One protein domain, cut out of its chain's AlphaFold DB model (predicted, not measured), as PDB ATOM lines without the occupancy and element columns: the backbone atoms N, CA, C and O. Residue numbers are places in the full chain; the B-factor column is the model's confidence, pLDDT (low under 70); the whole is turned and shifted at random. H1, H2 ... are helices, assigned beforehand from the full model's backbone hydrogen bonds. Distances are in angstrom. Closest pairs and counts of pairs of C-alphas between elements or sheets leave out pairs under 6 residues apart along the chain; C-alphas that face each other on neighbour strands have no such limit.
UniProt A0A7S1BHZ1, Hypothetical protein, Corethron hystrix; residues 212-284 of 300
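Overview. This is residues 212 to 284 of the 300 residues of the protein "Hypothetical protein" of Corethron hystrix (UniProt A0A7S1BHZ1). A long helix, H1, crosses over one side of a helical hairpin, H3 and H4, like a bar over a narrow V; the V's two arms meet near their link and spread from there. Short H2 sits at the far end of H1, beside the first part of H3. The printed part has 73 residues with four named helices, in the order H1, H2, H3, H4, and no named strand; the class is all helix. The whole is compact, with a radius of gyration of the C-alphas of 12.0 A and spans of 34 by 25 by 16 A.

Along the chain. Find C-alpha 212 at (126.283, 130.957, 150.197); from there H1, residues 212 to 233, runs 30.4 A to C-alpha 233 at (106.517, 147.702, 134.341). Next look for H2 at residues 241 to 247, 10.0 A long. H3, residues 251 to 265, is 20.5 A long. H4, residues 269 to 282, runs 20.2 A to C-alpha 282 at (126.271, 127.100, 140.280).

Arrangement. Start at H1: its residues 215 to 220 touch residues 276 to 281 of H4, closest at the C-alphas of Gly 216 and Gly 280, 4.4 A, at a steep tilt of 44 degrees, opposite ways. Its residues 223 to 231 touch residues 257 to 261 of H3, closest at C-alphas 227 and 261, 5.3 A, at 73 degrees, only just about perpendicular. H3 and H4 form a hairpin, touching at a shallow tilt of 29 degrees, opposite ways; C-alphas 263 and 272 are closest, 5.8 A. H2 is close to but not clearly touching H3, closest at C-alphas 244 and 254, 6.7 A, and H1, at C-alphas 230 and 247, 7.1 A; H2 and H4 are apart. In H1, H2, H3 and H4 every O i to N i+4 pair is within hydrogen-bond range.

Size, cuts and confidence. The C-alphas farthest apart, Arg 213 and Lys 242, are 35.0 A apart. The printed part has no cut and no long link. Look at the B-factor column: pLDDT is under 70 at residues 261, 263 to 265, 267 and 269 to 284.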
ATOM      1  N   ARG A 212     126.713 131.677 151.407       90.62
ATOM      2  CA  ARG A 212     126.283 130.957 150.197       90.62
ATOM      3  C   ARG A 212     124.761 130.970 150.032       90.62
ATOM      4  O   ARG A 212     124.265 131.287 148.952       90.62
ATOM      5  N   ARG A 213     124.014 130.635 151.091       92.81
ATOM      6  CA  ARG A 213     122.539 130.633 151.066       92.81
ATOM      7  C   ARG A 213     121.990 132.032 150.802       92.81
ATOM      8  O   ARG A 213     121.098 132.179 149.968       92.81
ATOM      9  N   TRP A 214     122.543 133.045 151.469       92.94
ATOM     10  CA  TRP A 214     122.122 134.431 151.297       92.94
ATOM     11  C   TRP A 214     122.424 134.953 149.895       92.94
ATOM     12  O   TRP A 214     121.533 135.510 149.267       92.94
ATOM     13  N   THR A 215     123.618 134.691 149.353       84.56
ATOM     14  CA  THR A 215     123.955 135.026 147.958       84.56
ATOM     15  C   THR A 215     122.933 134.438 146.992       84.56
ATOM     16  O   THR A 215     122.394 135.158 146.154       84.56
ATOM     17  N   GLY A 216     122.602 133.151 147.143       81.56
ATOM     18  CA  GLY A 216     121.569 132.506 146.335       81.56
ATOM     19  C   GLY A 216     120.210 133.199 146.474       81.56
ATOM     20  O   GLY A 216     119.582 133.529 145.472       81.56
ATOM     21  N   GLN A 217     119.761 133.479 147.699       88.12
ATOM     22  CA  GLN A 217     118.495 134.178 147.938       88.12
ATOM     23  C   GLN A 217     118.474 135.585 147.328       88.12
ATOM     24  O   GLN A 217     117.515 135.945 146.644       88.12
ATOM     25  N   ARG A 218     119.533 136.367 147.547       84.56
ATOM     26  CA  ARG A 218     119.670 137.742 147.067       84.56
ATOM     27  C   ARG A 218     119.706 137.801 145.548       84.56
ATOM     28  O   ARG A 218     119.010 138.632 144.971       84.56
ATOM     29  N   LEU A 219     120.453 136.906 144.898       77.12
ATOM     30  CA  LEU A 219     120.464 136.794 143.439       77.12
ATOM     31  C   LEU A 219     119.065 136.484 142.910       77.12
ATOM     32  O   LEU A 219     118.596 137.184 142.020       77.12
ATOM     33  N   ARG A 220     118.360 135.505 143.495       80.81
ATOM     34  CA  ARG A 220     116.988 135.174 143.081       80.81
ATOM     35  C   ARG A 220     116.048 136.371 143.201       80.81
ATOM     36  O   ARG A 220     115.376 136.704 142.230       80.81
ATOM     37  N   ASN A 221     116.053 137.046 144.348       83.25
ATOM     38  CA  ASN A 221     115.196 138.205 144.597       83.25
ATOM     39  C   ASN A 221     115.540 139.388 143.680       83.25
ATOM     40  O   ASN A 221     114.643 140.002 143.110       83.25
ATOM     41  N   GLY A 222     116.828 139.699 143.516       80.56
ATOM     42  CA  GLY A 222     117.286 140.816 142.689       80.56
ATOM     43  C   GLY A 222     116.997 140.599 141.208       80.56
ATOM     44  O   GLY A 222     116.493 141.496 140.537       80.56
ATOM     45  N   ILE A 223     117.250 139.390 140.709       78.69
ATOM     46  CA  ILE A 223     116.946 139.012 139.330       78.69
ATOM     47  C   ILE A 223     115.432 139.039 139.084       78.69
ATOM     48  O   ILE A 223     114.990 139.592 138.080       78.69
ATOM     49  N   TYR A 224     114.631 138.501 140.007       80.94
ATOM     50  CA  TYR A 224     113.169 138.537 139.919       80.94
ATOM     51  C   TYR A 224     112.629 139.975 139.902       80.94
ATOM     52  O   TYR A 224     111.840 140.331 139.026       80.94
ATOM     53  N   ALA A 225     113.097 140.828 140.816       83.19
ATOM     54  CA  ALA A 225     112.699 142.232 140.878       83.19
ATOM     55  C   ALA A 225     113.088 142.997 139.603       83.19
ATOM     56  O   ALA A 225     112.273 143.745 139.060       83.19
ATOM     57  N   ALA A 226     114.301 142.772 139.088       79.06
ATOM     58  CA  ALA A 226     114.760 143.363 137.835       79.06
ATOM     59  C   ALA A 226     113.912 142.895 136.642       79.06
ATOM     60  O   ALA A 226     113.511 143.717 135.818       79.06
ATOM     61  N   ALA A 227     113.577 141.604 136.572       81.44
ATOM     62  CA  ALA A 227     112.728 141.067 135.515       81.44
ATOM     63  C   ALA A 227     111.318 141.685 135.550       81.44
ATOM     64  O   ALA A 227     110.825 142.146 134.521       81.44
ATOM     65  N   ILE A 228     110.692 141.792 136.727       84.00
ATOM     66  CA  ILE A 228     109.399 142.485 136.874       84.00
ATOM     67  C   ILE A 228     109.507 143.948 136.443       84.00
ATOM     68  O   ILE A 228     108.653 144.444 135.706       84.00
ATOM     69  N   TYR A 229     110.534 144.656 136.906       87.81
ATOM     70  CA  TYR A 229     110.694 146.072 136.602       87.81
ATOM     71  C   TYR A 229     110.852 146.320 135.096       87.81
ATOM     72  O   TYR A 229     110.130 147.137 134.527       87.81
ATOM     73  N   HIS A 230     111.747 145.594 134.429       83.75
ATOM     74  CA  HIS A 230     112.021 145.822 133.013       83.75
ATOM     75  C   HIS A 230     110.913 145.288 132.100       83.75
ATOM     76  O   HIS A 230     110.427 146.035 131.253       83.75
ATOM     77  N   PHE A 231     110.475 144.041 132.278       84.69
ATOM     78  CA  PHE A 231     109.570 143.408 131.311       84.69
ATOM     79  C   PHE A 231     108.098 143.695 131.588       84.69
ATOM     80  O   PHE A 231     107.317 143.851 130.657       84.69
ATOM     81  N   ARG A 232     107.700 143.784 132.864       82.50
ATOM     82  CA  ARG A 232     106.295 144.025 133.221       82.50
ATOM     83  C   ARG A 232     105.984 145.509 133.368       82.50
ATOM     84  O   ARG A 232     104.986 145.958 132.824       82.50
ATOM     85  N   LYS A 233     106.805 146.273 134.101       86.81
ATOM     86  CA  LYS A 233     106.517 147.702 134.341       86.81
ATOM     87  C   LYS A 233     106.917 148.601 133.175       86.81
ATOM     88  O   LYS A 233     106.175 149.516 132.852       86.81
ATOM     89  N   ARG A 234     108.085 148.371 132.565       88.75
ATOM     90  CA  ARG A 234     108.563 149.192 131.435       88.75
ATOM     91  C   ARG A 234     108.159 148.652 130.061       88.75
ATOM     92  O   ARG A 234     108.453 149.312 129.074       88.75
ATOM     93  N   GLY A 235     107.531 147.475 129.999       88.06
ATOM     94  CA  GLY A 235     107.131 146.840 128.740       88.06
ATOM     95  C   GLY A 235     108.304 146.512 127.814       88.06
ATOM     96  O   GLY A 235     108.096 146.315 126.622       88.06
ATOM     97  N   LEU A 236     109.533 146.482 128.345       87.38
ATOM     98  CA  LEU A 236     110.698 146.128 127.549       87.38
ATOM     99  C   LEU A 236     110.575 144.669 127.137       87.38
ATOM    100  O   LEU A 236     110.054 143.842 127.886       87.38
ATOM    101  N   THR A 237     111.093 144.344 125.967       81.25
ATOM    102  CA  THR A 237     111.143 142.979 125.481       81.25
ATOM    103  C   THR A 237     112.567 142.452 125.570       81.25
ATOM    104  O   THR A 237     113.534 143.142 125.248       81.25
ATOM    105  N   PRO A 238     112.733 141.195 125.988       73.19
ATOM    106  CA  PRO A 238     114.050 140.590 126.087       73.19
ATOM    107  C   PRO A 238     114.790 140.420 124.755       73.19
ATOM    108  O   PRO A 238     116.005 140.192 124.761       73.19
ATOM    109  N   PHE A 239     114.057 140.503 123.643       77.12
ATOM    110  CA  PHE A 239     114.512 140.174 122.297       77.12
ATOM    111  C   PHE A 239     114.887 141.405 121.463       77.12
ATOM    112  O   PHE A 239     115.569 141.240 120.454       77.12
ATOM    113  N   ASP A 240     114.515 142.620 121.884       83.06
ATOM    114  CA  ASP A 240     114.877 143.849 121.173       83.06
ATOM    115  C   ASP A 240     116.237 144.409 121.663       83.06
ATOM    116  O   ASP A 240     116.404 144.769 122.838       83.06
ATOM    117  N   PRO A 241     117.252 144.534 120.781       85.06
ATOM    118  CA  PRO A 241     118.520 145.180 121.112       85.06
ATOM    119  C   PRO A 241     118.392 146.640 121.580       85.06
ATOM    120  O   PRO A 241     119.280 147.112 122.304       85.06
ATOM    121  N   LYS A 242     117.342 147.364 121.165       92.19
ATOM    122  CA  LYS A 242     117.044 148.736 121.606       92.19
ATOM    123  C   LYS A 242     116.599 148.747 123.064       92.19
ATOM    124  O   LYS A 242     117.167 149.501 123.850       92.19
ATOM    125  N   ASP A 243     115.709 147.839 123.450       86.69
ATOM    126  CA  ASP A 243     115.226 147.703 124.829       86.69
ATOM    127  C   ASP A 243     116.352 147.387 125.814       86.69
ATOM    128  O   ASP A 243     116.420 147.967 126.902       86.69
ATOM    129  N   ARG A 244     117.316 146.556 125.403       89.25
ATOM    130  CA  ARG A 244     118.541 146.318 126.182       89.25
ATOM    131  C   ARG A 244     119.325 147.607 126.431       89.25
ATOM    132  O   ARG A 244     119.794 147.833 127.548       89.25
ATOM    133  N   LYS A 245     119.520 148.426 125.388       90.38
ATOM    134  CA  LYS A 245     120.240 149.706 125.510       90.38
ATOM    135  C   LYS A 245     119.483 150.647 126.450       90.38
ATOM    136  O   LYS A 245     120.105 151.211 127.344       90.38
ATOM    137  N   THR A 246     118.158 150.724 126.325       91.62
ATOM    138  CA  THR A 246     117.267 151.506 127.205       91.62
ATOM    139  C   THR A 246     117.314 151.045 128.664       91.62
ATOM    140  O   THR A 246     117.197 151.855 129.585       91.62
ATOM    141  N   ALA A 247     117.497 149.745 128.903       86.81
ATOM    142  CA  ALA A 247     117.646 149.196 130.245       86.81
ATOM    143  C   ALA A 247     119.015 149.499 130.880       86.81
ATOM    144  O   ALA A 247     119.147 149.376 132.096       86.81
ATOM    145  N   GLY A 248     120.033 149.861 130.089       89.44
ATOM    146  CA  GLY A 248     121.403 150.068 130.574       89.44
ATOM    147  C   GLY A 248     122.087 148.783 131.062       89.44
ATOM    148  O   GLY A 248     123.078 148.835 131.787       89.44
ATOM    149  N   VAL A 249     121.563 147.611 130.689       81.94
ATOM    150  CA  VAL A 249     122.049 146.314 131.173       81.94
ATOM    151  C   VAL A 249     123.032 145.708 130.171       81.94
ATOM    152  O   VAL A 249     122.788 145.665 128.963       81.94
ATOM    153  N   LYS A 250     124.161 145.187 130.670       84.69
ATOM    154  CA  LYS A 250     125.153 144.488 129.836       84.69
ATOM    155  C   LYS A 250     124.533 143.252 129.151       84.69
ATOM    156  O   LYS A 250     123.646 142.624 129.726       84.69
ATOM    157  N   PRO A 251     125.045 142.813 127.983       80.62
ATOM    158  CA  PRO A 251     124.437 141.721 127.214       80.62
ATOM    159  C   PRO A 251     124.243 140.407 127.984       80.62
ATOM    160  O   PRO A 251     123.190 139.791 127.876       80.62
ATOM    161  N   ARG A 252     125.230 139.989 128.790       76.25
ATOM    162  CA  ARG A 252     125.153 138.734 129.561       76.25
ATOM    163  C   ARG A 252     124.067 138.773 130.655       76.25
ATOM    164  O   ARG A 252     123.208 137.896 130.635       76.25
ATOM    165  N   PRO A 253     124.040 139.764 131.572       78.75
ATOM    166  CA  PRO A 253     122.928 139.907 132.515       78.75
ATOM    167  C   PRO A 253     121.570 140.106 131.836       78.75
ATOM    168  O   PRO A 253     120.581 139.567 132.319       78.75
ATOM    169  N   TRP A 254     121.523 140.824 130.705       81.94
ATOM    170  CA  TRP A 254     120.292 140.999 129.934       81.94
ATOM    171  C   TRP A 254     119.750 139.662 129.448       81.94
ATOM    172  O   TRP A 254     118.595 139.376 129.698       81.94
ATOM    173  N   PHE A 255     120.585 138.802 128.861       80.00
ATOM    174  CA  PHE A 255     120.166 137.466 128.429       80.00
ATOM    175  C   PHE A 255     119.578 136.622 129.574       80.00
ATOM    176  O   PHE A 255     118.544 135.982 129.404       80.00
ATOM    177  N   VAL A 256     120.194 136.647 130.761       78.56
ATOM    178  CA  VAL A 256     119.665 135.924 131.932       78.56
ATOM    179  C   VAL A 256     118.312 136.492 132.359       78.56
ATOM    180  O   VAL A 256     117.365 135.734 132.556       78.56
ATOM    181  N   LEU A 257     118.200 137.821 132.458       77.00
ATOM    182  CA  LEU A 257     116.925 138.483 132.736       77.00
ATOM    183  C   LEU A 257     115.891 138.118 131.677       77.00
ATOM    184  O   LEU A 257     114.760 137.822 132.026       77.00
ATOM    185  N   SER A 258     116.294 138.062 130.415       74.00
ATOM    186  CA  SER A 258     115.440 137.780 129.278       74.00
ATOM    187  C   SER A 258     114.786 136.408 129.335       74.00
ATOM    188  O   SER A 258     113.572 136.299 129.170       74.00
ATOM    189  N   VAL A 259     115.571 135.370 129.634       75.88
ATOM    190  CA  VAL A 259     115.054 134.008 129.837       75.88
ATOM    191  C   VAL A 259     114.056 133.982 130.996       75.88
ATOM    192  O   VAL A 259     112.996 133.373 130.898       75.88
ATOM    193  N   LEU A 260     114.349 134.691 132.085       70.50
ATOM    194  CA  LEU A 260     113.497 134.706 133.276       70.50
ATOM    195  C   LEU A 260     112.227 135.546 133.086       70.50
ATOM    196  O   LEU A 260     111.155 135.148 133.527       70.50
ATOM    197  N   GLY A 261     112.322 136.673 132.384       67.50
ATOM    198  CA  GLY A 261     111.191 137.502 131.975       67.50
ATOM    199  C   GLY A 261     110.234 136.749 131.063       67.50
ATOM    200  O   GLY A 261     109.024 136.787 131.273       67.50
ATOM    201  N   TYR A 262     110.778 135.995 130.108       70.69
ATOM    202  CA  TYR A 262     109.993 135.129 129.235       70.69
ATOM    203  C   TYR A 262     109.226 134.052 130.020       70.69
ATOM    204  O   TYR A 262     108.035 133.840 129.796       70.69
ATOM    205  N   LEU A 263     109.874 133.417 131.001       68.06
ATOM    206  CA  LEU A 263     109.236 132.420 131.870       68.06
ATOM    207  C   LEU A 263     108.172 133.019 132.799       68.06
ATOM    208  O   LEU A 263     107.168 132.362 133.081       68.06
ATOM    209  N   LEU A 264     108.374 134.262 133.249       65.19
ATOM    210  CA  LEU A 264     107.393 135.027 134.021       65.19
ATOM    211  C   LEU A 264     106.136 135.351 133.204       65.19
ATOM    212  O   LEU A 264     105.041 135.311 133.757       65.19
ATOM    213  N   GLN A 265     106.285 135.666 131.913       66.50
ATOM    214  CA  GLN A 265     105.169 136.004 131.020       66.50
ATOM    215  C   GLN A 265     104.301 134.795 130.648       66.50
ATOM    216  O   GLN A 265     103.115 134.961 130.397       66.50
ATOM    217  N   ARG A 266     104.871 133.584 130.622       70.69
ATOM    218  CA  ARG A 266     104.163 132.350 130.230       70.69
ATOM    219  C   ARG A 266     103.514 131.582 131.385       70.69
ATOM    220  O   ARG A 266     103.213 130.407 131.226       70.69
ATOM    221  N   GLU A 267     103.376 132.198 132.558       61.72
ATOM    222  CA  GLU A 267     102.860 131.549 133.780       61.72
ATOM    223  C   GLU A 267     103.632 130.282 134.207       61.72
ATOM    224  O   GLU A 267     103.230 129.555 135.111       61.72
ATOM    225  N   THR A 268     104.824 130.053 133.648       72.62
ATOM    226  CA  THR A 268     105.707 128.928 133.992       72.62
ATOM    227  C   THR A 268     106.500 129.190 135.278       72.62
ATOM    228  O   THR A 268     107.716 128.990 135.340       72.62
ATOM    229  N   GLN A 269     105.815 129.643 136.334       63.69
ATOM    230  CA  GLN A 269     106.410 129.929 137.645       63.69
ATOM    231  C   GLN A 269     107.240 128.750 138.197       63.69
ATOM    232  O   GLN A 269     108.351 128.995 138.670       63.69
ATOM    233  N   PRO A 270     106.816 127.470 138.081       67.50
ATOM    234  CA  PRO A 270     107.624 126.347 138.567       67.50
ATOM    235  C   PRO A 270     108.988 126.231 137.866       67.50
ATOM    236  O   PRO A 270     110.013 126.036 138.522       67.50
ATOM    237  N   LEU A 271     109.031 126.417 136.541       67.19
ATOM    238  CA  LEU A 271     110.267 126.346 135.753       67.19
ATOM    239  C   LEU A 271     111.196 127.531 136.052       67.19
ATOM    240  O   LEU A 271     112.409 127.357 136.182       67.19
ATOM    241  N   LEU A 272     110.622 128.723 136.242       64.31
ATOM    242  CA  LEU A 272     111.347 129.903 136.708       64.31
ATOM    243  C   LEU A 272     112.048 129.632 138.044       64.31
ATOM    244  O   LEU A 272     113.243 129.902 138.176       64.31
ATOM    245  N   PHE A 273     111.337 129.067 139.024       61.47
ATOM    246  CA  PHE A 273     111.926 128.730 140.319       61.47
ATOM    247  C   PHE A 273     113.025 127.670 140.194       61.47
ATOM    248  O   PHE A 273     114.059 127.811 140.849       61.47
ATOM    249  N   HIS A 274     112.873 126.675 139.316       66.19
ATOM    250  CA  HIS A 274     113.929 125.699 139.029       66.19
ATOM    251  C   HIS A 274     115.195 126.347 138.456       66.19
ATOM    252  O   HIS A 274     116.294 126.062 138.936       66.19
ATOM    253  N   ILE A 275     115.061 127.263 137.494       66.38
ATOM    254  CA  ILE A 275     116.205 127.971 136.899       66.38
ATOM    255  C   ILE A 275     116.849 128.915 137.917       66.38
ATOM    256  O   ILE A 275     118.071 128.962 138.031       66.38
ATOM    257  N   LEU A 276     116.053 129.619 138.721       61.72
ATOM    258  CA  LEU A 276     116.554 130.464 139.806       61.72
ATOM    259  C   LEU A 276     117.309 129.653 140.877       61.72
ATOM    260  O   LEU A 276     118.330 130.111 141.395       61.72
ATOM    261  N   VAL A 277     116.842 128.443 141.198       58.81
ATOM    262  CA  VAL A 277     117.551 127.497 142.080       58.81
ATOM    263  C   VAL A 277     118.846 127.003 141.432       58.81
ATOM    264  O   VAL A 277     119.860 126.916 142.122       58.81
ATOM    265  N   PHE A 278     118.836 126.714 140.130       63.56
ATOM    266  CA  PHE A 278     120.010 126.275 139.374       63.56
ATOM    267  C   PHE A 278     121.097 127.361 139.322       63.56
ATOM    268  O   PHE A 278     122.223 127.135 139.764       63.56
ATOM    269  N   VAL A 279     120.738 128.585 138.924       63.53
ATOM    270  CA  VAL A 279     121.648 129.747 138.893       63.53
ATOM    271  C   VAL A 279     122.229 130.036 140.282       63.53
ATOM    272  O   VAL A 279     123.417 130.322 140.410       63.53
ATOM    273  N   GLY A 280     121.425 129.913 141.344       55.47
ATOM    274  CA  GLY A 280     121.898 130.085 142.720       55.47
ATOM    275  C   GLY A 280     122.834 128.975 143.222       55.47
ATOM    276  O   GLY A 280     123.626 129.222 144.133       55.47
ATOM    277  N   LYS A 281     122.766 127.759 142.660       51.25
ATOM    278  CA  LYS A 281     123.618 126.618 143.047       51.25
ATOM    279  C   LYS A 281     124.991 126.642 142.367       51.25
ATOM    280  O   LYS A 281     125.965 126.288 143.036       51.25
ATOM    281  N   ASP A 282     125.062 127.122 141.123       43.00
ATOM    282  CA  ASP A 282     126.271 127.100 140.280       43.00
ATOM    283  C   ASP A 282     126.988 128.449 140.122       43.00
ATOM    284  O   ASP A 282     128.035 128.517 139.478       43.00
ATOM    285  N   ALA A 283     126.531 129.514 140.788       42.94
ATOM    286  CA  ALA A 283     127.259 130.785 140.894       42.94
ATOM    287  C   ALA A 283     128.535 130.693 141.766       42.94
ATOM    288  O   ALA A 283     128.888 131.634 142.479       42.94
ATOM    289  N   LYS A 284     129.265 129.569 141.714       39.75
ATOM    290  CA  LYS A 284     130.678 129.537 142.087       39.75
ATOM    291  C   LYS A 284     131.391 130.479 141.122       39.75
ATOM    292  O   LYS A 284     131.717 130.103 139.998       39.75
TER     293      LYS A 284